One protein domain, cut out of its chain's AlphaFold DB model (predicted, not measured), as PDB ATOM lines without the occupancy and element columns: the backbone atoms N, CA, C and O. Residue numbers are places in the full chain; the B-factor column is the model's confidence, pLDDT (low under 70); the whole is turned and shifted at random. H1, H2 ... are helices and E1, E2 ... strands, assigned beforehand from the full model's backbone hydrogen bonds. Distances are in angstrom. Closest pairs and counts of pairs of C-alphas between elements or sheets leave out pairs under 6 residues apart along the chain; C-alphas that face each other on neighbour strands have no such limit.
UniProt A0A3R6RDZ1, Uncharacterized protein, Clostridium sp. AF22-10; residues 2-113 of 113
ATOM      1  N   LYS A   2     194.973 144.623  84.854       87.56
ATOM      2  CA  LYS A   2     195.959 145.147  85.837       87.56
ATOM      3  C   LYS A   2     197.181 144.231  86.044       87.56
ATOM      4  O   LYS A   2     198.306 144.691  85.931       87.56
ATOM      5  N   LYS A   3     196.957 142.926  86.255       88.69
ATOM      6  CA  LYS A   3     198.035 141.941  86.487       88.69
ATOM      7  C   LYS A   3     199.034 141.845  85.329       88.69
ATOM      8  O   LYS A   3     200.226 141.728  85.562       88.69
ATOM      9  N   ILE A   4     198.545 141.906  84.089       91.94
ATOM     10  CA  ILE A   4     199.409 141.827  82.907       91.94
ATOM     11  C   ILE A   4     200.199 143.118  82.691       91.94
ATOM     12  O   ILE A   4     201.375 143.037  82.373       91.94
ATOM     13  N   LYS A   5     199.603 144.290  82.954       93.12
ATOM     14  CA  LYS A   5     200.333 145.567  82.944       93.12
ATOM     15  C   LYS A   5     201.492 145.542  83.939       93.12
ATOM     16  O   LYS A   5     202.618 145.791  83.543       93.12
ATOM     17  N   GLN A   6     201.232 145.106  85.171       94.06
ATOM     18  CA  GLN A   6     202.266 144.995  86.200       94.06
ATOM     19  C   GLN A   6     203.393 144.026  85.808       94.06
ATOM     20  O   GLN A   6     204.561 144.311  86.039       94.06
ATOM     21  N   PHE A   7     203.070 142.885  85.186       93.88
ATOM     22  CA  PHE A   7     204.091 141.976  84.653       93.88
ATOM     23  C   PHE A   7     204.961 142.648  83.581       93.88
ATOM     24  O   PHE A   7     206.183 142.507  83.618       93.88
ATOM     25  N   LEU A   8     204.342 143.367  82.642       94.19
ATOM     26  CA  LEU A   8     205.053 144.046  81.556       94.19
ATOM     27  C   LEU A   8     205.954 145.168  82.094       94.19
ATOM     28  O   LEU A   8     207.117 145.235  81.710       94.19
ATOM     29  N   GLU A   9     205.448 145.967  83.037       94.56
ATOM     30  CA  GLU A   9     206.203 147.013  83.744       94.56
ATOM     31  C   GLU A   9     207.415 146.422  84.476       94.56
ATOM     32  O   GLU A   9     208.544 146.848  84.247       94.56
ATOM     33  N   ASN A  10     207.207 145.374  85.280       93.88
ATOM     34  CA  ASN A  10     208.281 144.712  86.028       93.88
ATOM     35  C   ASN A  10     209.332 144.053  85.123       93.88
ATOM     36  O   ASN A  10     210.473 143.874  85.538       93.88
ATOM     37  N   SER A  11     208.945 143.664  83.907       90.44
ATOM     38  CA  SER A  11     209.838 143.012  82.941       90.44
ATOM     39  C   SER A  11     210.515 144.009  81.992       90.44
ATOM     40  O   SER A  11     211.240 143.585  81.092       90.44
ATOM     41  N   GLY A  12     210.260 145.316  82.146       90.75
ATOM     42  CA  GLY A  12     210.781 146.353  81.252       90.75
ATOM     43  C   GLY A  12     210.350 146.157  79.795       90.75
ATOM     44  O   GLY A  12     211.150 146.373  78.882       90.75
ATOM     45  N   ILE A  13     209.125 145.661  79.586       93.19
ATOM     46  CA  ILE A  13     208.546 145.410  78.263       93.19
ATOM     47  C   ILE A  13     207.666 146.593  77.887       93.19
ATOM     48  O   ILE A  13     206.742 146.941  78.624       93.19
ATOM     49  N   GLU A  14     207.909 147.175  76.717       91.69
ATOM     50  CA  GLU A  14     207.102 148.279  76.215       91.69
ATOM     51  C   GLU A  14     205.697 147.824  75.814       91.69
ATOM     52  O   GLU A  14     205.488 146.845  75.085       91.69
ATOM     53  N   PHE A  15     204.705 148.578  76.277       93.88
ATOM     54  CA  PHE A  15     203.325 148.398  75.868       93.88
ATOM     55  C   PHE A  15     202.575 149.721  75.865       93.88
ATOM     56  O   PHE A  15     202.875 150.645  76.618       93.88
ATOM     57  N   ARG A  16     201.514 149.776  75.064       94.44
ATOM     58  CA  ARG A  16     200.517 150.845  75.127       94.44
ATOM     59  C   ARG A  16     199.117 150.271  75.172       94.44
ATOM     60  O   ARG A  16     198.866 149.169  74.683       94.44
ATOM     61  N   VAL A  17     198.191 151.030  75.747       94.69
ATOM     62  CA  VAL A  17     196.768 150.724  75.601       94.69
ATOM     63  C   VAL A  17     196.367 151.033  74.164       94.69
ATOM     64  O   VAL A  17     196.740 152.076  73.629       94.69
ATOM     65  N   ALA A  18     195.633 150.119  73.546       93.81
ATOM     66  CA  ALA A  18     195.062 150.323  72.226       93.81
ATOM     67  C   ALA A  18     193.595 149.882  72.211       93.81
ATOM     68  O   ALA A  18     193.147 149.098  73.055       93.81
ATOM     69  N   GLU A  19     192.865 150.448  71.260       93.69
ATOM     70  CA  GLU A  19     191.483 150.118  70.949       93.69
ATOM     71  C   GLU A  19     191.462 149.295  69.658       93.69
ATOM     72  O   GLU A  19     192.203 149.588  68.716       93.69
ATOM     73  N   TRP A  20     190.635 148.253  69.627       91.94
ATOM     74  CA  TRP A  20     190.370 147.457  68.432       91.94
ATOM     75  C   TRP A  20     188.873 147.355  68.167       91.94
ATOM     76  O   TRP A  20     188.048 147.511  69.070       91.94
ATOM     77  N   GLY A  21     188.564 147.021  66.917       88.44
ATOM     78  CA  GLY A  21     187.219 147.028  66.369       88.44
ATOM     79  C   GLY A  21     186.943 148.343  65.643       88.44
ATOM     80  O   GLY A  21     187.860 148.993  65.143       88.44
ATOM     81  N   GLY A  22     185.674 148.703  65.550       85.31
ATOM     82  CA  GLY A  22     185.204 149.912  64.898       85.31
ATOM     83  C   GLY A  22     183.698 149.870  64.684       85.31
ATOM     84  O   GLY A  22     182.998 149.000  65.208       85.31
ATOM     85  N   SER A  23     183.217 150.817  63.885       77.31
ATOM     86  CA  SER A  23     181.850 150.818  63.380       77.31
ATOM     87  C   SER A  23     181.843 150.333  61.935       77.31
ATOM     88  O   SER A  23     182.610 150.813  61.098       77.31
ATOM     89  N   TYR A  24     180.989 149.357  61.652       67.75
ATOM     90  CA  TYR A  24     180.760 148.859  60.305       67.75
ATOM     91  C   TYR A  24     179.711 149.738  59.615       67.75
ATOM     92  O   TYR A  24     178.611 149.889  60.141       67.75
ATOM     93  N   PHE A  25     180.046 150.317  58.454       65.62
ATOM     94  CA  PHE A  25     179.201 151.273  57.712       65.62
ATOM     95  C   PHE A  25     178.696 152.471  58.530       65.62
ATOM     96  O   PHE A  25     177.613 152.979  58.261       65.62
ATOM     97  N   GLU A  26     179.455 152.908  59.538       68.31
ATOM     98  CA  GLU A  26     179.035 153.994  60.439       68.31
ATOM     99  C   GLU A  26     177.727 153.682  61.205       68.31
ATOM    100  O   GLU A  26     177.102 154.571  61.778       68.31
ATOM    101  N   ASP A  27     177.324 152.404  61.284       69.56
ATOM    102  CA  ASP A  27     176.200 151.965  62.109       69.56
ATOM    103  C   ASP A  27     176.648 151.817  63.568       69.56
ATOM    104  O   ASP A  27     177.181 150.786  63.996       69.56
ATOM    105  N   ASP A  28     176.394 152.857  64.362       70.06
ATOM    106  CA  ASP A  28     176.695 152.883  65.798       70.06
ATOM    107  C   ASP A  28     176.051 151.728  66.582       70.06
ATOM    108  O   ASP A  28     176.563 151.333  67.634       70.06
ATOM    109  N   ARG A  29     174.970 151.123  66.068       67.06
ATOM    110  CA  ARG A  29     174.320 149.960  66.698       67.06
ATOM    111  C   ARG A  29     175.134 148.678  66.532       67.06
ATOM    112  O   ARG A  29     174.923 147.728  67.285       67.06
ATOM    113  N   LYS A  30     176.068 148.651  65.576       69.31
ATOM    114  CA  LYS A  30     176.986 147.535  65.297       69.31
ATOM    115  C   LYS A  30     178.429 147.849  65.688       69.31
ATOM    116  O   LYS A  30     179.351 147.161  65.263       69.31
ATOM    117  N   ASN A  31     178.635 148.868  66.512       80.44
ATOM    118  CA  ASN A  31     179.958 149.283  66.939       80.44
ATOM    119  C   ASN A  31     180.580 148.255  67.905       80.44
ATOM    120  O   ASN A  31     180.035 147.942  68.972       80.44
ATOM    121  N   CYS A  32     181.752 147.738  67.547       87.56
ATOM    122  CA  CYS A  32     182.570 146.917  68.424       87.56
ATOM    123  C   CYS A  32     183.789 147.724  68.849       87.56
ATOM    124  O   CYS A  32     184.622 148.071  68.024       87.56
ATOM    125  N   ARG A  33     183.910 147.999  70.147       90.94
ATOM    126  CA  ARG A  33     185.110 148.604  70.728       90.94
ATOM    127  C   ARG A  33     185.597 147.725  71.855       90.94
ATOM    128  O   ARG A  33     184.854 147.470  72.809       90.94
ATOM    129  N   VAL A  34     186.829 147.255  71.727       93.50
ATOM    130  CA  VAL A  34     187.507 146.478  72.761       93.50
ATOM    131  C   VAL A  34     188.849 147.110  73.089       93.50
ATOM    132  O   VAL A  34     189.574 147.564  72.206       93.50
ATOM    133  N   PHE A  35     189.185 147.126  74.375       93.69
ATOM    134  CA  PHE A  35     190.418 147.720  74.875       93.69
ATOM    135  C   PHE A  35     191.371 146.642  75.374       93.69
ATOM    136  O   PHE A  35     190.979 145.660  76.003       93.69
ATOM    137  N   GLY A  36     192.656 146.866  75.158       95.25
ATOM    138  CA  GLY A  36     193.709 145.927  75.530       95.25
ATOM    139  C   GLY A  36     195.090 146.531  75.344       95.25
ATOM    140  O   GLY A  36     195.237 147.749  75.422       95.25
ATOM    141  N   LEU A  37     196.101 145.690  75.129       96.06
ATOM    142  CA  LEU A  37     197.496 146.131  75.049       96.06
ATOM    143  C   LEU A  37     198.116 145.787  73.704       96.06
ATOM    144  O   LEU A  37     197.982 144.667  73.213       96.06
ATOM    145  N   LEU A  38     198.789 146.771  73.125       95.06
ATOM    146  CA  LEU A  38     199.771 146.545  72.085       95.06
ATOM    147  C   LEU A  38     201.118 146.405  72.782       95.06
ATOM    148  O   LEU A  38     201.580 147.362  73.401       95.06
ATOM    149  N   VAL A  39     201.703 145.217  72.698       94.94
ATOM    150  CA  VAL A  39     203.017 144.907  73.263       94.94
ATOM    151  C   VAL A  39     204.001 144.800  72.111       94.94
ATOM    152  O   VAL A  39     203.742 144.044  71.171       94.94
ATOM    153  N   SER A  40     205.098 145.545  72.167       92.38
ATOM    154  CA  SER A  40     206.053 145.654  71.063       92.38
ATOM    155  C   SER A  40     207.460 145.301  71.527       92.38
ATOM    156  O   SER A  40     207.855 145.587  72.651       92.38
ATOM    157  N   PHE A  41     208.201 144.644  70.641       91.56
ATOM    158  CA  PHE A  41     209.581 144.224  70.844       91.56
ATOM    159  C   PHE A  41     210.400 144.746  69.670       91.56
ATOM    160  O   PHE A  41     210.346 144.185  68.568       91.56
ATOM    161  N   ASP A  42     211.117 145.841  69.903       87.44
ATOM    162  CA  ASP A  42     211.982 146.462  68.910       87.44
ATOM    163  C   ASP A  42     213.437 146.029  69.117       87.44
ATOM    164  O   ASP A  42     214.160 146.582  69.939       87.44
ATOM    165  N   GLY A  43     213.869 145.029  68.348       83.81
ATOM    166  CA  GLY A  43     215.243 144.526  68.403       83.81
ATOM    167  C   GLY A  43     216.301 145.475  67.836       83.81
ATOM    168  O   GLY A  43     217.484 145.187  67.980       83.81
ATOM    169  N   TRP A  44     215.904 146.579  67.192       84.44
ATOM    170  CA  TRP A  44     216.848 147.594  66.717       84.44
ATOM    171  C   TRP A  44     217.302 148.520  67.846       84.44
ATOM    172  O   TRP A  44     218.451 148.957  67.847       84.44
ATOM    173  N   HIS A  45     216.414 148.800  68.803       84.31
ATOM    174  CA  HIS A  45     216.669 149.717  69.917       84.31
ATOM    175  C   HIS A  45     216.894 148.995  71.249       84.31
ATOM    176  O   HIS A  45     217.572 149.531  72.125       84.31
ATOM    177  N   ASP A  46     216.359 147.783  71.403       86.31
ATOM    178  CA  ASP A  46     216.484 146.979  72.614       86.31
ATOM    179  C   ASP A  46     217.234 145.663  72.315       86.31
ATOM    180  O   ASP A  46     216.658 144.742  71.721       86.31
ATOM    181  N   PRO A  47     218.509 145.530  72.734       87.31
ATOM    182  CA  PRO A  47     219.281 144.302  72.529       87.31
ATOM    183  C   PRO A  47     218.677 143.093  73.265       87.31
ATOM    184  O   PRO A  47     218.862 141.955  72.830       87.31
ATOM    185  N   ASP A  48     217.890 143.323  74.322       91.81
ATOM    186  CA  ASP A  48     217.210 142.274  75.085       91.81
ATOM    187  C   ASP A  48     215.819 141.932  74.525       91.81
ATOM    188  O   ASP A  48     215.140 141.043  75.057       91.81
ATOM    189  N   ALA A  49     215.379 142.573  73.434       90.50
ATOM    190  CA  ALA A  49     214.034 142.406  72.876       90.50
ATOM    191  C   ALA A  49     213.675 140.939  72.601       90.50
ATOM    192  O   ALA A  49     212.544 140.512  72.846       90.50
ATOM    193  N   SER A  50     214.636 140.144  72.117       90.25
ATOM    194  CA  SER A  50     214.433 138.715  71.842       90.25
ATOM    195  C   SER A  50     214.161 137.919  73.125       90.25
ATOM    196  O   SER A  50     213.185 137.165  73.205       90.25
ATOM    197  N   SER A  51     214.965 138.147  74.166       92.38
ATOM    198  CA  SER A  51     214.818 137.508  75.479       92.38
ATOM    199  C   SER A  51     213.516 137.930  76.163       92.38
ATOM    200  O   SER A  51     212.762 137.082  76.649       92.38
ATOM    201  N   LYS A  52     213.188 139.228  76.127       94.12
ATOM    202  CA  LYS A  52     211.926 139.775  76.653       94.12
ATOM    203  C   LYS A  52     210.709 139.192  75.939       94.12
ATOM    204  O   LYS A  52     209.738 138.809  76.592       94.12
ATOM    205  N   LYS A  53     210.771 139.052  74.612       94.00
ATOM    206  CA  LYS A  53     209.724 138.400  73.812       94.00
ATOM    207  C   LYS A  53     209.533 136.942  74.220       94.00
ATOM    208  O   LYS A  53     208.394 136.497  74.361       94.00
ATOM    209  N   ALA A  54     210.618 136.196  74.423       93.19
ATOM    210  CA  ALA A  54     210.538 134.806  74.867       93.19
ATOM    211  C   ALA A  54     209.892 134.693  76.260       93.19
ATOM    212  O   ALA A  54     208.959 133.904  76.438       93.19
ATOM    213  N   ALA A  55     210.312 135.530  77.214       94.06
ATOM    214  CA  ALA A  55     209.723 135.594  78.553       94.06
ATOM    215  C   ALA A  55     208.234 135.975  78.513       94.06
ATOM    216  O   ALA A  55     207.409 135.359  79.193       94.06
ATOM    217  N   PHE A  56     207.869 136.938  77.662       95.81
ATOM    218  CA  PHE A  56     206.483 137.317  77.416       95.81
ATOM    219  C   PHE A  56     205.656 136.138  76.900       95.81
ATOM    220  O   PHE A  56     204.649 135.791  77.513       95.81
ATOM    221  N   LEU A  57     206.084 135.471  75.824       94.75
ATOM    222  CA  LEU A  57     205.350 134.332  75.258       94.75
ATOM    223  C   LEU A  57     205.227 133.175  76.259       94.75
ATOM    224  O   LEU A  57     204.171 132.549  76.348       94.75
ATOM    225  N   GLN A  58     206.270 132.927  77.055       95.44
ATOM    226  CA  GLN A  58     206.239 131.922  78.118       95.44
ATOM    227  C   GLN A  58     205.261 132.290  79.244       95.44
ATOM    228  O   GLN A  58     204.589 131.418  79.792       95.44
ATOM    229  N   HIS A  59     205.162 133.569  79.609       94.31
ATOM    230  CA  HIS A  59     204.166 134.030  80.573       94.31
ATOM    231  C   HIS A  59     202.745 133.884  80.014       94.31
ATOM    232  O   HIS A  59     201.849 133.387  80.701       94.31
ATOM    233  N   MET A  60     202.543 134.273  78.752       93.94
ATOM    234  CA  MET A  60     201.235 134.234  78.098       93.94
ATOM    235  C   MET A  60     200.728 132.810  77.883       93.94
ATOM    236  O   MET A  60     199.545 132.563  78.098       93.94
ATOM    237  N   SER A  61     201.603 131.847  77.579       92.31
ATOM    238  CA  SER A  61     201.201 130.437  77.438       92.31
ATOM    239  C   SER A  61     200.626 129.837  78.728       92.31
ATOM    240  O   SER A  61     199.830 128.899  78.680       92.31
ATOM    241  N   ARG A  62     200.977 130.401  79.891       92.19
ATOM    242  CA  ARG A  62     200.437 130.012  81.204       92.19
ATOM    243  C   ARG A  62     199.167 130.786  81.574       92.19
ATOM    244  O   ARG A  62     198.397 130.333  82.420       92.19
ATOM    245  N   CYS A  63     198.925 131.940  80.953       92.31
ATOM    246  CA  CYS A  63     197.810 132.827  81.274       92.31
ATOM    247  C   CYS A  63     196.604 132.607  80.353       92.31
ATOM    248  O   CYS A  63     196.442 133.280  79.344       92.31
ATOM    249  N   ARG A  64     195.663 131.753  80.777       90.25
ATOM    250  CA  ARG A  64     194.418 131.481  80.023       90.25
ATOM    251  C   ARG A  64     193.400 132.628  80.000       90.25
ATOM    252  O   ARG A  64     192.389 132.529  79.322       90.25
ATOM    253  N   ALA A  65     193.623 133.689  80.774       93.31
ATOM    254  CA  ALA A  65     192.706 134.829  80.854       93.31
ATOM    255  C   ALA A  65     192.861 135.817  79.686       93.31
ATOM    256  O   ALA A  65     192.013 136.699  79.518       93.31
ATOM    257  N   TYR A  66     193.941 135.688  78.911       95.31
ATOM    258  CA  TYR A  66     194.285 136.611  77.841       95.31
ATOM    259  C   TYR A  66     194.450 135.872  76.517       95.31
ATOM    260  O   TYR A  66     195.009 134.779  76.472       95.31
ATOM    261  N   ASP A  67     193.972 136.500  75.452       95.88
ATOM    262  CA  ASP A  67     194.258 136.108  74.079       95.88
ATOM    263  C   ASP A  67     195.427 136.946  73.564       95.88
ATOM    264  O   ASP A  67     195.472 138.163  73.784       95.88
ATOM    265  N   VAL A  68     196.373 136.292  72.893       95.25
ATOM    266  CA  VAL A  68     197.585 136.925  72.373       95.25
ATOM    267  C   VAL A  68     197.728 136.575  70.905       95.25
ATOM    268  O   VAL A  68     197.999 135.426  70.559       95.25
ATOM    269  N   LYS A  69     197.583 137.578  70.037       94.12
ATOM    270  CA  LYS A  69     197.721 137.408  68.585       94.12
ATOM    271  C   LYS A  69     198.862 138.275  68.050       94.12
ATOM    272  O   LYS A  69     198.944 139.452  68.411       94.12
ATOM    273  N   PRO A  70     199.751 137.729  67.202       92.88
ATOM    274  CA  PRO A  70     200.786 138.527  66.560       92.88
ATOM    275  C   PRO A  70     200.148 139.560  65.625       92.88
ATOM    276  O   PRO A  70     199.185 139.263  64.916       92.88
ATOM    277  N   ILE A  71     200.706 140.766  65.604       89.81
ATOM    278  CA  ILE A  71     200.353 141.814  64.646       89.81
ATOM    279  C   ILE A  71     201.481 141.904  63.626       89.81
ATOM    280  O   ILE A  71     202.656 141.975  63.988       89.81
ATOM    281  N   ARG A  72     201.127 141.925  62.337       70.94
ATOM    282  CA  ARG A  72     202.083 142.281  61.285       70.94
ATOM    283  C   ARG A  72     202.437 143.756  61.440       70.94
ATOM    284  O   ARG A  72     201.619 144.617  61.138       70.94
ATOM    285  N   SER A  73     203.643 144.027  61.920       66.81
ATOM    286  CA  SER A  73     204.235 145.361  61.938       66.81
ATOM    287  C   SER A  73     205.590 145.300  61.237       66.81
ATOM    288  O   SER A  73     206.298 144.297  61.328       66.81
ATOM    289  N   TYR A  74     205.902 146.337  60.463       64.69
ATOM    290  CA  TYR A  74     207.057 146.421  59.569       64.69
ATOM    291  C   TYR A  74     208.378 146.367  60.356       64.69
ATOM    292  O   TYR A  74     208.896 147.390  60.786       64.69
ATOM    293  N   GLY A  75     208.911 145.162  60.574       69.62
ATOM    294  CA  GLY A  75     210.203 144.927  61.233       69.62
ATOM    295  C   GLY A  75     210.172 144.872  62.767       69.62
ATOM    296  O   GLY A  75     211.114 144.354  63.357       69.62
ATOM    297  N   ILE A  76     209.088 145.316  63.411       83.12
ATOM    298  CA  ILE A  76     208.915 145.262  64.873       83.12
ATOM    299  C   ILE A  76     207.966 144.119  65.227       83.12
ATOM    300  O   ILE A  76     206.818 144.081  64.776       83.12
ATOM    301  N   TYR A  77     208.394 143.199  66.092       87.75
ATOM    302  CA  TYR A  77     207.499 142.149  66.575       87.75
ATOM    303  C   TYR A  77     206.499 142.745  67.557       87.75
ATOM    304  O   TYR A  77     206.873 143.180  68.641       87.75
ATOM    305  N   SER A  78     205.220 142.755  67.190       93.00
ATOM    306  CA  SER A  78     204.156 143.278  68.047       93.00
ATOM    307  C   SER A  78     203.057 142.249  68.266       93.00
ATOM    308  O   SER A  78     202.783 141.414  67.402       93.00
ATOM    309  N   PHE A  79     202.409 142.324  69.422       95.19
ATOM    310  CA  PHE A  79     201.323 141.444  69.820       95.19
ATOM    311  C   PHE A  79     200.144 142.262  70.327       95.19
ATOM    312  O   PHE A  79     200.301 143.198  71.114       95.19
ATOM    313  N   ARG A  80     198.949 141.867  69.893       95.81
ATOM    314  CA  ARG A  80     197.694 142.284  70.505       95.81
ATOM    315  C   ARG A  80     197.433 141.386  71.699       95.81
ATOM    316  O   ARG A  80     197.434 140.166  71.545       95.81
ATOM    317  N   VAL A  81     197.137 141.994  72.840       96.56
ATOM    318  CA  VAL A  81     196.693 141.290  74.039       96.56
ATOM    319  C   VAL A  81     195.326 141.795  74.471       96.56
ATOM    320  O   VAL A  81     195.172 142.966  74.828       96.56
ATOM    321  N   LEU A  82     194.349 140.896  74.473       96.69
ATOM    322  CA  LEU A  82     192.977 141.152  74.907       96.69
ATOM    323  C   LEU A  82     192.601 140.204  76.046       96.69
ATOM    324  O   LEU A  82     193.234 139.165  76.234       96.69
ATOM    325  N   SER A  83     191.550 140.529  76.801       96.19
ATOM    326  CA  SER A  83     190.884 139.490  77.593       96.19
ATOM    327  C   SER A  83     190.262 138.458  76.645       96.19
ATOM    328  O   SER A  83     189.877 138.802  75.529       96.19
ATOM    329  N   VAL A  84     190.126 137.202  77.072       95.75
ATOM    330  CA  VAL A  84     189.472 136.174  76.234       95.75
ATOM    331  C   VAL A  84     188.038 136.546  75.841       95.75
ATOM    332  O   VAL A  84     187.593 136.207  74.749       95.75
ATOM    333  N   PHE A  85     187.328 137.293  76.691       94.56
ATOM    334  CA  PHE A  85     185.977 137.777  76.399       94.56
ATOM    335  C   PHE A  85     185.983 138.865  75.322       94.56
ATOM    336  O   PHE A  85     185.204 138.797  74.373       94.56
ATOM    337  N   ASP A  86     186.893 139.833  75.434       95.19
ATOM    338  CA  ASP A  86     187.056 140.894  74.438       95.19
ATOM    339  C   ASP A  86     187.556 140.341  73.101       95.19
ATOM    340  O   ASP A  86     187.101 140.766  72.042       95.19
ATOM    341  N   ALA A  87     188.448 139.350  73.140       95.19
ATOM    342  CA  ALA A  87     188.918 138.652  71.951       95.19
ATOM    343  C   ALA A  87     187.785 137.903  71.249       95.19
ATOM    344  O   ALA A  87     187.621 138.045  70.042       95.19
ATOM    345  N   ALA A  88     186.956 137.167  71.997       94.44
ATOM    346  CA  ALA A  88     185.792 136.485  71.437       94.44
ATOM    347  C   ALA A  88     184.774 137.472  70.843       94.44
ATOM    348  O   ALA A  88     184.211 137.213  69.778       94.44
ATOM    349  N   ARG A  89     184.560 138.619  71.502       93.62
ATOM    350  CA  ARG A  89     183.693 139.691  70.995       93.62
ATOM    351  C   ARG A  89     184.230 140.276  69.690       93.62
ATOM    352  O   ARG A  89     183.459 140.445  68.749       93.62
ATOM    353  N   LEU A  90     185.531 140.549  69.627       93.88
ATOM    354  CA  LEU A  90     186.176 141.076  68.429       93.88
ATOM    355  C   LEU A  90     186.163 140.058  67.281       93.88
ATOM    356  O   LEU A  90     185.768 140.404  66.179       93.88
ATOM    357  N   ASP A  91     186.481 138.791  67.552       93.12
ATOM    358  CA  ASP A  91     186.461 137.727  66.542       93.12
ATOM    359  C   ASP A  91     185.042 137.467  65.995       93.12
ATOM    360  O   ASP A  91     184.889 137.050  64.847       93.12
ATOM    361  N   LYS A  92     183.998 137.671  66.812       92.25
ATOM    362  CA  LYS A  92     182.604 137.622  66.353       92.25
ATOM    363  C   LYS A  92     182.286 138.811  65.447       92.25
ATOM    364  O   LYS A  92     181.742 138.604  64.368       92.25
ATOM    365  N   TYR A  93     182.654 140.021  65.865       91.06
ATOM    366  CA  TYR A  93     182.468 141.230  65.064       91.06
ATOM    367  C   TYR A  93     183.172 141.127  63.704       91.06
ATOM    368  O   TYR A  93     182.545 141.355  62.674       91.06
ATOM    369  N   ASP A  94     184.435 140.694  63.679       89.94
ATOM    370  CA  ASP A  94     185.210 140.548  62.442       89.94
ATOM    371  C   ASP A  94     184.556 139.541  61.471       89.94
ATOM    372  O   ASP A  94     184.555 139.756  60.257       89.94
ATOM    373  N   ARG A  95     183.942 138.467  61.993       91.19
ATOM    374  CA  ARG A  95     183.159 137.513  61.185       91.19
ATOM    375  C   ARG A  95     181.898 138.143  60.610       91.19
ATOM    376  O   ARG A  95     181.674 138.036  59.411       91.19
ATOM    377  N   GLU A  96     181.115 138.831  61.436       89.56
ATOM    378  CA  GLU A  96     179.886 139.504  60.993       89.56
ATOM    379  C   GLU A  96     180.171 140.557  59.908       89.56
ATOM    380  O   GLU A  96     179.428 140.662  58.932       89.56
ATOM    381  N   VAL A  97     181.280 141.294  60.038       87.25
ATOM    382  CA  VAL A  97     181.762 142.241  59.020       87.25
ATOM    383  C   VAL A  97     182.132 141.519  57.726       87.25
ATOM    384  O   VAL A  97     181.713 141.938  56.645       87.25
ATOM    385  N   SER A  98     182.899 140.431  57.819       88.38
ATOM    386  CA  SER A  98     183.298 139.640  56.652       88.38
ATOM    387  C   SER A  98     182.084 139.075  55.908       88.38
ATOM    388  O   SER A  98     181.994 139.211  54.687       88.38
ATOM    389  N   ASP A  99     181.126 138.495  56.632       90.25
ATOM    390  CA  ASP A  99     179.904 137.923  56.058       90.25
ATOM    391  C   ASP A  99     179.057 138.996  55.364       90.25
ATOM    392  O   ASP A  99     178.561 138.787  54.254       90.25
ATOM    393  N   ALA A 100     178.943 140.178  55.973       87.12
ATOM    394  CA  ALA A 100     178.218 141.296  55.383       87.12
ATOM    395  C   ALA A 100     178.895 141.830  54.104       87.12
ATOM    396  O   ALA A 100     178.201 142.135  53.131       87.12
ATOM    397  N   ILE A 101     180.234 141.872  54.052       86.94
ATOM    398  CA  ILE A 101     180.986 142.222  52.832       86.94
ATOM    399  C   ILE A 101     180.743 141.187  51.726       86.94
ATOM    400  O   ILE A 101     180.490 141.557  50.578       86.94
ATOM    401  N   ILE A 102     180.794 139.895  52.058       90.00
ATOM    402  CA  ILE A 102     180.546 138.811  51.096       90.00
ATOM    403  C   ILE A 102     179.125 138.914  50.532       90.00
ATOM    404  O   ILE A 102     178.939 138.868  49.313       90.00
ATOM    405  N   LEU A 103     178.130 139.107  51.402       90.06
ATOM    406  CA  LEU A 103     176.731 139.252  51.006       90.06
ATOM    407  C   LEU A 103     176.510 140.477  50.109       90.06
ATOM    408  O   LEU A 103     175.789 140.387  49.111       90.06
ATOM    409  N   PHE A 104     177.149 141.604  50.436       87.62
ATOM    410  CA  PHE A 104     177.109 142.811  49.613       87.62
ATOM    411  C   PHE A 104     177.597 142.524  48.188       87.62
ATOM    412  O   PHE A 104     176.874 142.786  47.227       87.62
ATOM    413  N   TRP A 105     178.776 141.913  48.039       88.19
ATOM    414  CA  TRP A 105     179.337 141.606  46.720       88.19
ATOM    415  C   TRP A 105     178.531 140.561  45.946       88.19
ATOM    416  O   TRP A 105     178.385 140.687  44.729       88.19
ATOM    417  N   ALA A 106     177.975 139.557  46.626       90.75
ATOM    418  CA  ALA A 106     177.090 138.578  45.999       90.75
ATOM    419  C   ALA A 106     175.823 139.245  45.435       90.75
ATOM    420  O   ALA A 106     175.441 138.988  44.293       90.75
ATOM    421  N   THR A 107     175.223 140.152  46.209       90.81
ATOM    422  CA  THR A 107     174.035 140.917  45.801       90.81
ATOM    423  C   THR A 107     174.346 141.856  44.639       90.81
ATOM    424  O   THR A 107     173.587 141.929  43.675       90.81
ATOM    425  N   GLU A 108     175.473 142.563  44.702       89.44
ATOM    426  CA  GLU A 108     175.899 143.488  43.651       89.44
ATOM    427  C   GLU A 108     176.192 142.755  42.335       89.44
ATOM    428  O   GLU A 108     175.796 143.213  41.264       89.44
ATOM    429  N   ARG A 109     176.819 141.574  42.404       83.94
ATOM    430  CA  ARG A 109     177.050 140.725  41.231       83.94
ATOM    431  C   ARG A 109     175.742 140.254  40.596       83.94
ATOM    432  O   ARG A 109     175.644 140.274  39.375       83.94
ATOM    433  N   ALA A 110     174.751 139.870  41.402       86.19
ATOM    434  CA  ALA A 110     173.447 139.422  40.911       86.19
ATOM    435  C   ALA A 110     172.652 140.535  40.206       86.19
ATOM    436  O   ALA A 110     171.912 140.245  39.280       86.19
ATOM    437  N   LYS A 111     172.823 141.802  40.607       85.00
ATOM    438  CA  LYS A 111     172.181 142.960  39.951       85.00
ATOM    439  C   LYS A 111     172.796 143.334  38.599       85.00
ATOM    440  O   LYS A 111     172.183 144.081  37.844       85.00
ATOM    441  N   ARG A 112     174.033 142.901  38.340       75.38
ATOM    442  CA  ARG A 112     174.782 143.189  37.105       75.38
ATOM    443  C   ARG A 112     174.686 142.062  36.070       75.38
ATOM    444  O   ARG A 112     175.283 142.193  35.004       75.38
ATOM    445  N   MET A 113     174.004 140.967  36.410       61.44
ATOM    446  CA  MET A 113     173.642 139.859  35.519       61.44
ATOM    447  C   MET A 113     172.196 140.023  35.069       61.44
ATOM    448  O   MET A 113     171.935 139.702  33.892       61.44
TER     449      MET A 113
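What this domain is: This is residues 2 to 113 of the 113 residues of an uncharacterized protein of Clostridium sp. AF22-10 (UniProt A0A3R6RDZ1). A strongly twisted sheet of four strands has the long helix H3 on one face and the shorter H1 and H2 on the other, three layers. H3 runs on past the body, and residues 102 to 113 stick out as an arm. The printed part has 112 residues with three named helices and four named strands, in the order H1 E1 E2 H2 E3 E4 H3; the class is mixed. The sheet's order is E1, E2, E4, E3, antiparallel throughout. The whole is loose, with a radius of gyration of the C-alphas of 17.9 A, and spans 59 by 28 by 23 A.

How they stand to each other: H1, residues 2 to 10, is on the sheet at a height of 9.7 A. E1, residues 15 to 22, and E2, residues 32 to 41, form an antiparallel hairpin, with N 18 and O 36 3.0 A apart. H2, residues 49 to 62, is on the sheet; its closest C-alpha pair with E2 is Ala 49 and Phe 41, 5.2 A. E3, residues 66 to 71, and E4, residues 77 to 83, form another hairpin, N 69 and O 80 being 3.0 A apart. E4 is also antiparallel to E2, with N 39 and O 79 at 2.9 A. E2, H2 and E3 make a split strand-helix-strand unit, two strands running the same way with E4 between them, its crossover right-handed. H3, residues 84 to 111, touches E2, closest at the C-alphas of Asp 86 and Val 34, 5.8 A. Every O i to N i+4 pair is within hydrogen-bond range in H1 and H3, and 9 of 10 in H2.

Where its parts are: H1 begins at C-alpha 2, (195.959, 145.147, 85.837). E2 is 27.3 A long and bends by 54 degrees at residue 35. H3 is 40.8 A long and ends at C-alpha 111, (172.181, 142.960, 39.951).

The domain as a whole: The farthest C-alphas, of Asn 10 and Met 113, are 61.4 A apart. The printed part has no cut and no long link. Residues 24 to 27, 29 to 30, 73 to 75 and 113 have pLDDT under 70.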